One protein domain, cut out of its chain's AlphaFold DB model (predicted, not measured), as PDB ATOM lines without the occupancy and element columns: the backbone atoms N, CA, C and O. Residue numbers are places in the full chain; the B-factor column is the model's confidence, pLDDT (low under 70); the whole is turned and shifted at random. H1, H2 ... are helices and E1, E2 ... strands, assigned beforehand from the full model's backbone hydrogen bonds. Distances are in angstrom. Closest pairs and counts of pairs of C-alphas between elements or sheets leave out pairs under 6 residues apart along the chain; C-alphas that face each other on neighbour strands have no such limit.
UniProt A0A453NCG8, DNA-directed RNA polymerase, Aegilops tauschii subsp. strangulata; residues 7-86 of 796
ATOM      1  N   LEU A   7     150.489 126.748 146.917       76.69
ATOM      2  CA  LEU A   7     151.056 125.432 147.200       76.69
ATOM      3  C   LEU A   7     151.830 125.500 148.513       76.69
ATOM      4  O   LEU A   7     152.679 126.374 148.682       76.69
ATOM      5  N   LYS A   8     151.547 124.576 149.429       79.38
ATOM      6  CA  LYS A   8     152.312 124.399 150.664       79.38
ATOM      7  C   LYS A   8     152.846 122.976 150.736       79.38
ATOM      8  O   LYS A   8     152.096 122.023 150.563       79.38
ATOM      9  N   GLU A   9     154.134 122.843 151.018       79.50
ATOM     10  CA  GLU A   9     154.748 121.557 151.330       79.50
ATOM     11  C   GLU A   9     154.505 121.218 152.805       79.50
ATOM     12  O   GLU A   9     154.755 122.042 153.692       79.50
ATOM     13  N   ILE A  10     153.976 120.024 153.066       77.31
ATOM     14  CA  ILE A  10     153.715 119.510 154.410       77.31
ATOM     15  C   ILE A  10     154.360 118.142 154.550       77.31
ATOM     16  O   ILE A  10     154.249 117.284 153.677       77.31
ATOM     17  N   LYS A  11     155.042 117.950 155.674       76.75
ATOM     18  CA  LYS A  11     155.640 116.676 156.047       76.75
ATOM     19  C   LYS A  11     154.643 115.901 156.905       76.75
ATOM     20  O   LYS A  11     154.149 116.446 157.889       76.75
ATOM     21  N   THR A  12     154.333 114.668 156.521       72.12
ATOM     22  CA  THR A  12     153.461 113.781 157.302       72.12
ATOM     23  C   THR A  12     154.172 113.280 158.555       72.12
ATOM     24  O   THR A  12     155.402 113.341 158.639       72.12
ATOM     25  N   GLU A  13     153.414 112.745 159.514       66.12
ATOM     26  CA  GLU A  13     153.957 112.130 160.736       66.12
ATOM     27  C   GLU A  13     154.919 110.968 160.414       66.12
ATOM     28  O   GLU A  13     155.964 110.837 161.047       66.12
ATOM     29  N   ASP A  14     154.653 110.231 159.328       64.44
ATOM     30  CA  ASP A  14     155.514 109.156 158.799       64.44
ATOM     31  C   ASP A  14     156.751 109.661 158.023       64.44
ATOM     32  O   ASP A  14     157.577 108.878 157.547       64.44
ATOM     33  N   GLY A  15     156.894 110.980 157.861       69.06
ATOM     34  CA  GLY A  15     158.042 111.623 157.225       69.06
ATOM     35  C   GLY A  15     157.979 111.769 155.700       69.06
ATOM     36  O   GLY A  15     158.980 112.186 155.112       69.06
ATOM     37  N   ALA A  16     156.847 111.464 155.055       74.12
ATOM     38  CA  ALA A  16     156.633 111.687 153.623       74.12
ATOM     39  C   ALA A  16     156.333 113.168 153.335       74.12
ATOM     40  O   ALA A  16     155.752 113.865 154.167       74.12
ATOM     41  N   PHE A  17     156.702 113.659 152.150       78.31
ATOM     42  CA  PHE A  17     156.391 115.028 151.731       78.31
ATOM     43  C   PHE A  17     155.134 115.046 150.868       78.31
ATOM     44  O   PHE A  17     155.105 114.401 149.821       78.31
ATOM     45  N   ARG A  18     154.125 115.815 151.284       78.50
ATOM     46  CA  ARG A  18     152.882 116.058 150.543       78.50
ATOM     47  C   ARG A  18     152.805 117.514 150.095       78.50
ATOM     48  O   ARG A  18     153.264 118.424 150.785       78.50
ATOM     49  N   LEU A  19     152.195 117.733 148.934       80.31
ATOM     50  CA  LEU A  19     151.872 119.066 148.435       80.31
ATOM     51  C   LEU A  19     150.393 119.339 148.689       80.31
ATOM     52  O   LEU A  19     149.538 118.631 148.166       80.31
ATOM     53  N   GLU A  20     150.085 120.372 149.466       80.00
ATOM     54  CA  GLU A  20     148.721 120.851 149.665       80.00
ATOM     55  C   GLU A  20     148.443 122.086 148.810       80.00
ATOM     56  O   GLU A  20     149.147 123.095 148.879       80.00
ATOM     57  N   LEU A  21     147.361 122.023 148.042       76.75
ATOM     58  CA  LEU A  21     146.723 123.160 147.403       76.75
ATOM     59  C   LEU A  21     145.816 123.858 148.409       76.75
ATOM     60  O   LEU A  21     144.863 123.264 148.913       76.75
ATOM     61  N   ARG A  22     146.088 125.136 148.665       74.44
ATOM     62  CA  ARG A  22     145.259 126.011 149.491       74.44
ATOM     63  C   ARG A  22     144.534 127.013 148.608       74.44
ATOM     64  O   ARG A  22     145.167 127.816 147.917       74.44
ATOM     65  N   ALA A  23     143.211 126.964 148.644       67.06
ATOM     66  CA  ALA A  23     142.344 127.924 147.983       67.06
ATOM     67  C   ALA A  23     141.869 129.004 148.978       67.06
ATOM     68  O   ALA A  23     141.662 128.710 150.162       67.06
ATOM     69  N   PRO A  24     141.683 130.258 148.520       64.50
ATOM     70  CA  PRO A  24     141.042 131.292 149.327       64.50
ATOM     71  C   PRO A  24     139.579 130.918 149.652       64.50
ATOM     72  O   PRO A  24     138.971 130.133 148.924       64.50
ATOM     73  N   PRO A  25     138.991 131.457 150.739       61.03
ATOM     74  CA  PRO A  25     137.634 131.112 151.174       61.03
ATOM     75  C   PRO A  25     136.574 131.365 150.081       61.03
ATOM     76  O   PRO A  25     136.651 132.357 149.352       61.03
ATOM     77  N   LYS A  26     135.546 130.494 150.008       54.88
ATOM     78  CA  LYS A  26     134.482 130.443 148.967       54.88
ATOM     79  C   LYS A  26     133.847 131.785 148.553       54.88
ATOM     80  O   LYS A  26     133.374 131.888 147.428       54.88
ATOM     81  N   LYS A  27     133.868 132.825 149.399       53.06
ATOM     82  CA  LYS A  27     133.299 134.160 149.103       53.06
ATOM     83  C   LYS A  27     133.932 134.873 147.888       53.06
ATOM     84  O   LYS A  27     133.352 135.838 147.404       53.06
ATOM     85  N   HIS A  28     135.076 134.403 147.379       50.50
ATOM     86  CA  HIS A  28     135.765 134.968 146.205       50.50
ATOM     87  C   HIS A  28     135.865 134.019 144.994       50.50
ATOM     88  O   HIS A  28     136.549 134.346 144.021       50.50
ATOM     89  N   MET A  29     135.225 132.846 145.028       52.69
ATOM     90  CA  MET A  29     135.295 131.870 143.932       52.69
ATOM     91  C   MET A  29     134.097 132.028 142.983       52.69
ATOM     92  O   MET A  29     132.952 132.039 143.416       52.69
ATOM     93  N   THR A  30     134.362 132.185 141.682       53.53
ATOM     94  CA  THR A  30     133.339 132.226 140.614       53.53
ATOM     95  C   THR A  30     133.078 130.812 140.076       53.53
ATOM     96  O   THR A  30     133.980 129.979 140.119       53.53
ATOM     97  N   GLU A  31     131.894 130.538 139.511       50.47
ATOM     98  CA  GLU A  31     131.462 129.215 138.982       50.47
ATOM     99  C   GLU A  31     132.343 128.613 137.862       50.47
ATOM    100  O   GLU A  31     132.065 127.521 137.390       50.47
ATOM    101  N   ARG A  32     133.391 129.318 137.410       51.41
ATOM    102  CA  ARG A  32     134.380 128.838 136.423       51.41
ATOM    103  C   ARG A  32     135.783 128.646 137.012       51.41
ATOM    104  O   ARG A  32     136.765 128.558 136.270       51.41
ATOM    105  N   SER A  33     135.928 128.707 138.336       55.34
ATOM    106  CA  SER A  33     137.237 128.703 138.991       55.34
ATOM    107  C   SER A  33     137.679 127.291 139.383       55.34
ATOM    108  O   SER A  33     137.219 126.721 140.361       55.34
ATOM    109  N   TRP A  34     138.644 126.759 138.625       58.81
ATOM    110  CA  TRP A  34     139.361 125.508 138.915       58.81
ATOM    111  C   TRP A  34     138.517 124.214 138.906       58.81
ATOM    112  O   TRP A  34     138.934 123.211 139.481       58.81
ATOM    113  N   ASP A  35     137.396 124.170 138.176       54.69
ATOM    114  CA  ASP A  35     136.469 123.017 138.146       54.69
ATOM    115  C   ASP A  35     137.086 121.695 137.670       54.69
ATOM    116  O   ASP A  35     136.607 120.612 138.010       54.69
ATOM    117  N   PHE A  36     138.193 121.744 136.923       59.31
ATOM    118  CA  PHE A  36     138.923 120.533 136.540       59.31
ATOM    119  C   PHE A  36     139.537 119.794 137.741       59.31
ATOM    120  O   PHE A  36     139.832 118.604 137.617       59.31
ATOM    121  N   LEU A  37     139.732 120.471 138.882       57.69
ATOM    122  CA  LEU A  37     140.170 119.848 140.132       57.69
ATOM    123  C   LEU A  37     139.009 119.086 140.790       57.69
ATOM    124  O   LEU A  37     139.220 117.974 141.270       57.69
ATOM    125  N   ASN A  38     137.775 119.599 140.724       55.38
ATOM    126  CA  ASN A  38     136.589 119.001 141.363       55.38
ATOM    127  C   ASN A  38     136.232 117.601 140.823       55.38
ATOM    128  O   ASN A  38     135.585 116.820 141.510       55.38
ATOM    129  N   LYS A  39     136.709 117.238 139.623       54.44
ATOM    130  CA  LYS A  39     136.473 115.925 138.990       54.44
ATOM    131  C   LYS A  39     137.115 114.733 139.731       54.44
ATOM    132  O   LYS A  39     136.786 113.594 139.417       54.44
ATOM    133  N   TYR A  40     138.023 114.973 140.682       51.88
ATOM    134  CA  TYR A  40     138.854 113.924 141.295       51.88
ATOM    135  C   TYR A  40     138.901 113.950 142.843       51.88
ATOM    136  O   TYR A  40     139.703 113.226 143.423       51.88
ATOM    137  N   GLY A  41     138.056 114.753 143.511       54.75
ATOM    138  CA  GLY A  41     137.933 114.814 144.982       54.75
ATOM    139  C   GLY A  41     137.561 116.210 145.517       54.75
ATOM    140  O   GLY A  41     137.978 117.220 144.943       54.75
ATOM    141  N   GLU A  42     136.783 116.278 146.604       55.91
ATOM    142  CA  GLU A  42     136.341 117.536 147.239       55.91
ATOM    143  C   GLU A  42     137.399 118.135 148.192       55.91
ATOM    144  O   GLU A  42     138.230 117.431 148.756       55.91
ATOM    145  N   PHE A  43     137.375 119.461 148.389       58.22
ATOM    146  CA  PHE A  43     138.218 120.144 149.379       58.22
ATOM    147  C   PHE A  43     137.727 119.858 150.809       58.22
ATOM    148  O   PHE A  43     136.590 120.197 151.156       58.22
ATOM    149  N   HIS A  44     138.594 119.319 151.669       55.88
ATOM    150  CA  HIS A  44     138.248 119.058 153.068       55.88
ATOM    151  C   HIS A  44     138.021 120.369 153.841       55.88
ATOM    152  O   HIS A  44     138.786 121.331 153.734       55.88
ATOM    153  N   HIS A  45     136.939 120.419 154.621       49.34
ATOM    154  CA  HIS A  45     136.570 121.571 155.446       49.34
ATOM    155  C   HIS A  45     137.196 121.432 156.840       49.34
ATOM    156  O   HIS A  45     136.565 120.947 157.772       49.34
ATOM    157  N   GLY A  46     138.456 121.852 156.971       42.22
ATOM    158  CA  GLY A  46     139.171 121.915 158.247       42.22
ATOM    159  C   GLY A  46     139.740 123.312 158.491       42.22
ATOM    160  O   GLY A  46     140.870 123.593 158.108       42.22
ATOM    161  N   GLY A  47     138.961 124.193 159.127       50.72
ATOM    162  CA  GLY A  47     139.383 125.554 159.495       50.72
ATOM    163  C   GLY A  47     139.357 126.594 158.357       50.72
ATOM    164  O   GLY A  47     138.862 126.340 157.265       50.72
ATOM    165  N   ALA A  48     139.874 127.802 158.634       45.56
ATOM    166  CA  ALA A  48     139.721 129.030 157.829       45.56
ATOM    167  C   ALA A  48     140.328 129.019 156.399       45.56
ATOM    168  O   ALA A  48     140.291 130.043 155.715       45.56
ATOM    169  N   SER A  49     140.870 127.895 155.922       53.88
ATOM    170  CA  SER A  49     141.430 127.746 154.572       53.88
ATOM    171  C   SER A  49     141.008 126.423 153.937       53.88
ATOM    172  O   SER A  49     141.137 125.375 154.564       53.88
ATOM    173  N   HIS A  50     140.563 126.457 152.679       65.25
ATOM    174  CA  HIS A  50     140.223 125.258 151.909       65.25
ATOM    175  C   HIS A  50     141.508 124.576 151.418       65.25
ATOM    176  O   HIS A  50     142.188 125.122 150.550       65.25
ATOM    177  N   CYS A  51     141.843 123.405 151.967       68.19
ATOM    178  CA  CYS A  51     143.066 122.664 151.639       68.19
ATOM    179  C   CYS A  51     142.743 121.315 150.978       68.19
ATOM    180  O   CYS A  51     141.772 120.653 151.343       68.19
ATOM    181  N   ARG A  52     143.570 120.898 150.016       75.38
ATOM    182  CA  ARG A  52     143.507 119.581 149.366       75.38
ATOM    183  C   ARG A  52     144.910 119.094 149.004       75.38
ATOM    184  O   ARG A  52     145.715 119.888 148.531       75.38
ATOM    185  N   THR A  53     145.187 117.801 149.146       75.62
ATOM    186  CA  THR A  53     146.438 117.195 148.671       75.62
ATOM    187  C   THR A  53     146.469 117.099 147.139       75.62
ATOM    188  O   THR A  53     145.482 116.759 146.490       75.62
ATOM    189  N   LEU A  54     147.605 117.445 146.537       80.75
ATOM    190  CA  LEU A  54     147.851 117.303 145.104       80.75
ATOM    191  C   LEU A  54     148.498 115.945 144.844       80.75
ATOM    192  O   LEU A  54     149.637 115.711 145.252       80.75
ATOM    193  N   LEU A  55     147.800 115.066 144.123       82.06
ATOM    194  CA  LEU A  55     148.334 113.741 143.817       82.06
ATOM    195  C   LEU A  55     149.445 113.819 142.747       82.06
ATOM    196  O   LEU A  55     149.345 114.610 141.802       82.06
ATOM    197  N   PRO A  56     150.468 112.942 142.788       82.81
ATOM    198  CA  PRO A  56     151.537 112.925 141.781       82.81
ATOM    199  C   PRO A  56     151.034 112.745 140.337       82.81
ATOM    200  O   PRO A  56     151.571 113.337 139.400       82.81
ATOM    201  N   VAL A  57     149.964 111.965 140.145       82.06
ATOM    202  CA  VAL A  57     149.325 111.747 138.833       82.06
ATOM    203  C   VAL A  57     148.663 113.028 138.310       82.06
ATOM    204  O   VAL A  57     148.697 113.310 137.110       82.06
ATOM    205  N   GLU A  58     148.091 113.833 139.204       79.50
ATOM    206  CA  GLU A  58     147.491 115.123 138.861       79.50
ATOM    207  C   GLU A  58     148.574 116.118 138.456       79.50
ATOM    208  O   GLU A  58     148.474 116.726 137.389       79.50
ATOM    209  N   ALA A  59     149.651 116.208 139.241       82.25
ATOM    210  CA  ALA A  59     150.816 117.025 138.916       82.25
ATOM    211  C   ALA A  59     151.404 116.652 137.541       82.25
ATOM    212  O   ALA A  59     151.672 117.531 136.723       82.25
ATOM    213  N   PHE A  60     151.516 115.355 137.233       84.44
ATOM    214  CA  PHE A  60     151.967 114.875 135.925       84.44
ATOM    215  C   PHE A  60     151.055 115.338 134.775       84.44
ATOM    216  O   PHE A  60     151.532 115.824 133.746       84.44
ATOM    217  N   ASN A  61     149.734 115.235 134.947       84.50
ATOM    218  CA  ASN A  61     148.764 115.673 133.943       84.50
ATOM    219  C   ASN A  61     148.765 117.195 133.750       84.50
ATOM    220  O   ASN A  61     148.592 117.664 132.623       84.50
ATOM    221  N   ILE A  62     148.980 117.960 134.824       82.44
ATOM    222  CA  ILE A  62     149.136 119.417 134.767       82.44
ATOM    223  C   ILE A  62     150.400 119.765 133.976       82.44
ATOM    224  O   ILE A  62     150.303 120.519 133.011       82.44
ATOM    225  N   LEU A  63     151.548 119.155 134.299       83.94
ATOM    226  CA  LEU A  63     152.818 119.372 133.592       83.94
ATOM    227  C   LEU A  63     152.722 119.042 132.094       83.94
ATOM    228  O   LEU A  63     153.278 119.762 131.265       83.94
ATOM    229  N   LYS A  64     151.974 117.990 131.725       83.75
ATOM    230  CA  LYS A  64     151.746 117.607 130.323       83.75
ATOM    231  C   LYS A  64     150.907 118.632 129.548       83.75
ATOM    232  O   LYS A  64     151.112 118.793 128.349       83.75
ATOM    233  N   LYS A  65     149.973 119.315 130.217       84.50
ATOM    234  CA  LYS A  65     149.063 120.303 129.612       84.50
ATOM    235  C   LYS A  65     149.656 121.714 129.509       84.50
ATOM    236  O   LYS A  65     148.989 122.593 128.971       84.50
ATOM    237  N   ILE A  66     150.870 121.951 130.015       83.88
ATOM    238  CA  ILE A  66     151.518 123.266 129.926       83.88
ATOM    239  C   ILE A  66     151.803 123.597 128.447       83.88
ATOM    240  O   ILE A  66     152.503 122.818 127.792       83.88
ATOM    241  N   PRO A  67     151.322 124.745 127.928       87.50
ATOM    242  CA  PRO A  67     151.630 125.200 126.572       87.50
ATOM    243  C   PRO A  67     153.128 125.450 126.371       87.50
ATOM    244  O   PRO A  67     153.809 125.929 127.283       87.50
ATOM    245  N   ASP A  68     153.639 125.201 125.166       85.00
ATOM    246  CA  ASP A  68     155.076 125.315 124.882       85.00
ATOM    247  C   ASP A  68     155.608 126.751 125.016       85.00
ATOM    248  O   ASP A  68     156.735 126.948 125.471       85.00
ATOM    249  N   ASP A  69     154.786 127.769 124.749       86.12
ATOM    250  CA  ASP A  69     155.151 129.174 124.976       86.12
ATOM    251  C   ASP A  69     155.381 129.483 126.459       86.12
ATOM    252  O   ASP A  69     156.302 130.216 126.826       86.12
ATOM    253  N   THR A  70     154.578 128.883 127.339       84.75
ATOM    254  CA  THR A  70     154.761 128.991 128.790       84.75
ATOM    255  C   THR A  70     156.006 128.227 129.229       84.75
ATOM    256  O   THR A  70     156.750 128.734 130.065       84.75
ATOM    257  N   LYS A  71     156.299 127.062 128.631       83.94
ATOM    258  CA  LYS A  71     157.555 126.335 128.890       83.94
ATOM    259  C   LYS A  71     158.776 127.167 128.505       83.94
ATOM    260  O   LYS A  71     159.716 127.227 129.287       83.94
ATOM    261  N   LYS A  72     158.750 127.865 127.364       84.94
ATOM    262  CA  LYS A  72     159.827 128.782 126.943       84.94
ATOM    263  C   LYS A  72     159.999 129.950 127.918       84.94
ATOM    264  O   LYS A  72     161.120 130.256 128.308       84.94
ATOM    265  N   LYS A  73     158.897 130.565 128.370       87.06
ATOM    266  CA  LYS A  73     158.929 131.648 129.376       87.06
ATOM    267  C   LYS A  73     159.456 131.177 130.733       87.06
ATOM    268  O   LYS A  73     160.180 131.917 131.392       87.06
ATOM    269  N   LEU A  74     159.101 129.964 131.154       84.81
ATOM    270  CA  LEU A  74     159.624 129.349 132.375       84.81
ATOM    271  C   LEU A  74     161.111 129.011 132.230       84.81
ATOM    272  O   LEU A  74     161.885 129.336 133.127       84.81
ATOM    273  N   ALA A  75     161.526 128.472 131.082       85.75
ATOM    274  CA  ALA A  75     162.924 128.170 130.790       85.75
ATOM    275  C   ALA A  75     163.795 129.437 130.779       85.75
ATOM    276  O   ALA A  75     164.884 129.423 131.342       85.75
ATOM    277  N   ALA A  76     163.288 130.557 130.251       85.12
ATOM    278  CA  ALA A  76     163.959 131.860 130.320       85.12
ATOM    279  C   ALA A  76     164.140 132.378 131.763       85.12
ATOM    280  O   ALA A  76     165.045 133.161 132.029       85.12
ATOM    281  N   ARG A  77     163.302 131.924 132.704       83.44
ATOM    282  CA  ARG A  77     163.438 132.183 134.149       83.44
ATOM    283  C   ARG A  77     164.256 131.109 134.883       83.44
ATOM    284  O   ARG A  77     164.336 131.154 136.104       83.44
ATOM    285  N   GLY A  78     164.825 130.138 134.163       83.38
ATOM    286  CA  GLY A  78     165.608 129.028 134.716       83.38
ATOM    287  C   GLY A  78     164.800 127.790 135.125       83.38
ATOM    288  O   GLY A  78     165.379 126.827 135.620       83.38
ATOM    289  N   PHE A  79     163.480 127.763 134.909       80.06
ATOM    290  CA  PHE A  79     162.620 126.630 135.263       80.06
ATOM    291  C   PHE A  79     162.298 125.770 134.036       80.06
ATOM    292  O   PHE A  79     161.507 126.151 133.173       80.06
ATOM    293  N   ILE A  80     162.872 124.571 133.966       80.06
ATOM    294  CA  ILE A  80     162.640 123.639 132.857       80.06
ATOM    295  C   ILE A  80     161.433 122.755 133.198       80.06
ATOM    296  O   ILE A  80     161.565 121.739 133.861       80.06
ATOM    297  N   ALA A  81     160.224 123.121 132.766       76.31
ATOM    298  CA  ALA A  81     159.031 122.317 133.049       76.31
ATOM    299  C   ALA A  81     159.013 121.017 132.215       76.31
ATOM    300  O   ALA A  81     158.639 121.036 131.040       76.31
ATOM    301  N   GLN A  82     159.390 119.884 132.821       79.50
ATOM    302  CA  GLN A  82     159.339 118.560 132.190       79.50
ATOM    303  C   GLN A  82     158.415 117.590 132.943       79.50
ATOM    304  O   GLN A  82     158.472 117.501 134.169       79.50
ATOM    305  N   PRO A  83     157.603 116.787 132.226       75.62
ATOM    306  CA  PRO A  83     156.746 115.775 132.847       75.62
ATOM    307  C   PRO A  83     157.551 114.638 133.503       75.62
ATOM    308  O   PRO A  83     157.022 113.932 134.356       75.62
ATOM    309  N   GLY A  84     158.829 114.475 133.137       76.06
ATOM    310  CA  GLY A  84     159.735 113.466 133.692       76.06
ATOM    311  C   GLY A  84     160.115 113.672 135.163       76.06
ATOM    312  O   GLY A  84     160.696 112.771 135.757       76.06
ATOM    313  N   TYR A  85     159.768 114.813 135.769       77.75
ATOM    314  CA  TYR A  85     159.982 115.046 137.202       77.75
ATOM    315  C   TYR A  85     159.096 114.184 138.103       77.75
ATOM    316  O   TYR A  85     159.455 113.935 139.251       77.75
ATOM    317  N   VAL A  86     157.968 113.682 137.591       85.12
ATOM    318  CA  VAL A  86     157.163 112.681 138.297       85.12
ATOM    319  C   VAL A  86     157.613 111.292 137.847       85.12
ATOM    320  O   VAL A  86     157.418 110.897 136.696       85.12
TER     321      VAL A  86
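This is residues 7 to 86 of the 796 residues of the protein "DNA-directed RNA polymerase" of Aegilops tauschii subsp. strangulata (UniProt A0A453NCG8). A small sheet of three strands, E1, E2 and E3, has a long loop from E2 to E3 that holds the short helix H1, while H2 and H3 lead away from the sheet as a separate helical arm. The residues after H3 fold back toward H2, and residues 27 to 33 of the loop stick out. The printed part has 80 residues, with three named helices and three named strands in the order E1 E2 H1 E3 H2 H3. The sheet order is E1 - E2 - E3, all antiparallel; the class is mixed, helices and strands, with under half of the residues in named elements. The whole is loose, with a radius of gyration of the C-alphas of 14.8 A and spans of 38 by 37 by 23 A.

Find C-alpha 7 at (151.056, 125.432, 147.200), where E1, residues 7 to 11, begins its 13.3 A. E2, residues 17 to 23, runs 19.4 A, and E3, residues 50 to 53, 10.7 A. H1 is residues 35 to 38, 5.1 A. H2, residues 56 to 64, runs 12.4 A; H3, residues 68 to 76, runs 12.3 A to C-alpha 76 at (163.959, 131.860, 130.320).

Look first at the hairpin E1 and E2, antiparallel at 144 degrees, where N 8 and O 20 are 2.9 A apart, within hydrogen-bond range. On E2's other side E3 is antiparallel at 149 degrees, with N 21 and O 52 within range at 2.7 A. H1, H2 and H3 are not on the sheet, with 1, 3 and 0 pairs of C-alphas within 10 A. H2 and H3 are apart. In H2 and H3 every O i to N i+4 pair is within hydrogen-bond range; H1 is too short for such a pair.

The C-alphas of Glu 13 and Asp 69, the two farthest apart, are 39.6 A from each other. The printed part has no cut. Look for the long links from E2 to H1 and from H1 to E3, each 11 residues. The mean pLDDT of the printed part is 71.1, and residues 13 to 15 and 23 to 51 are under 70.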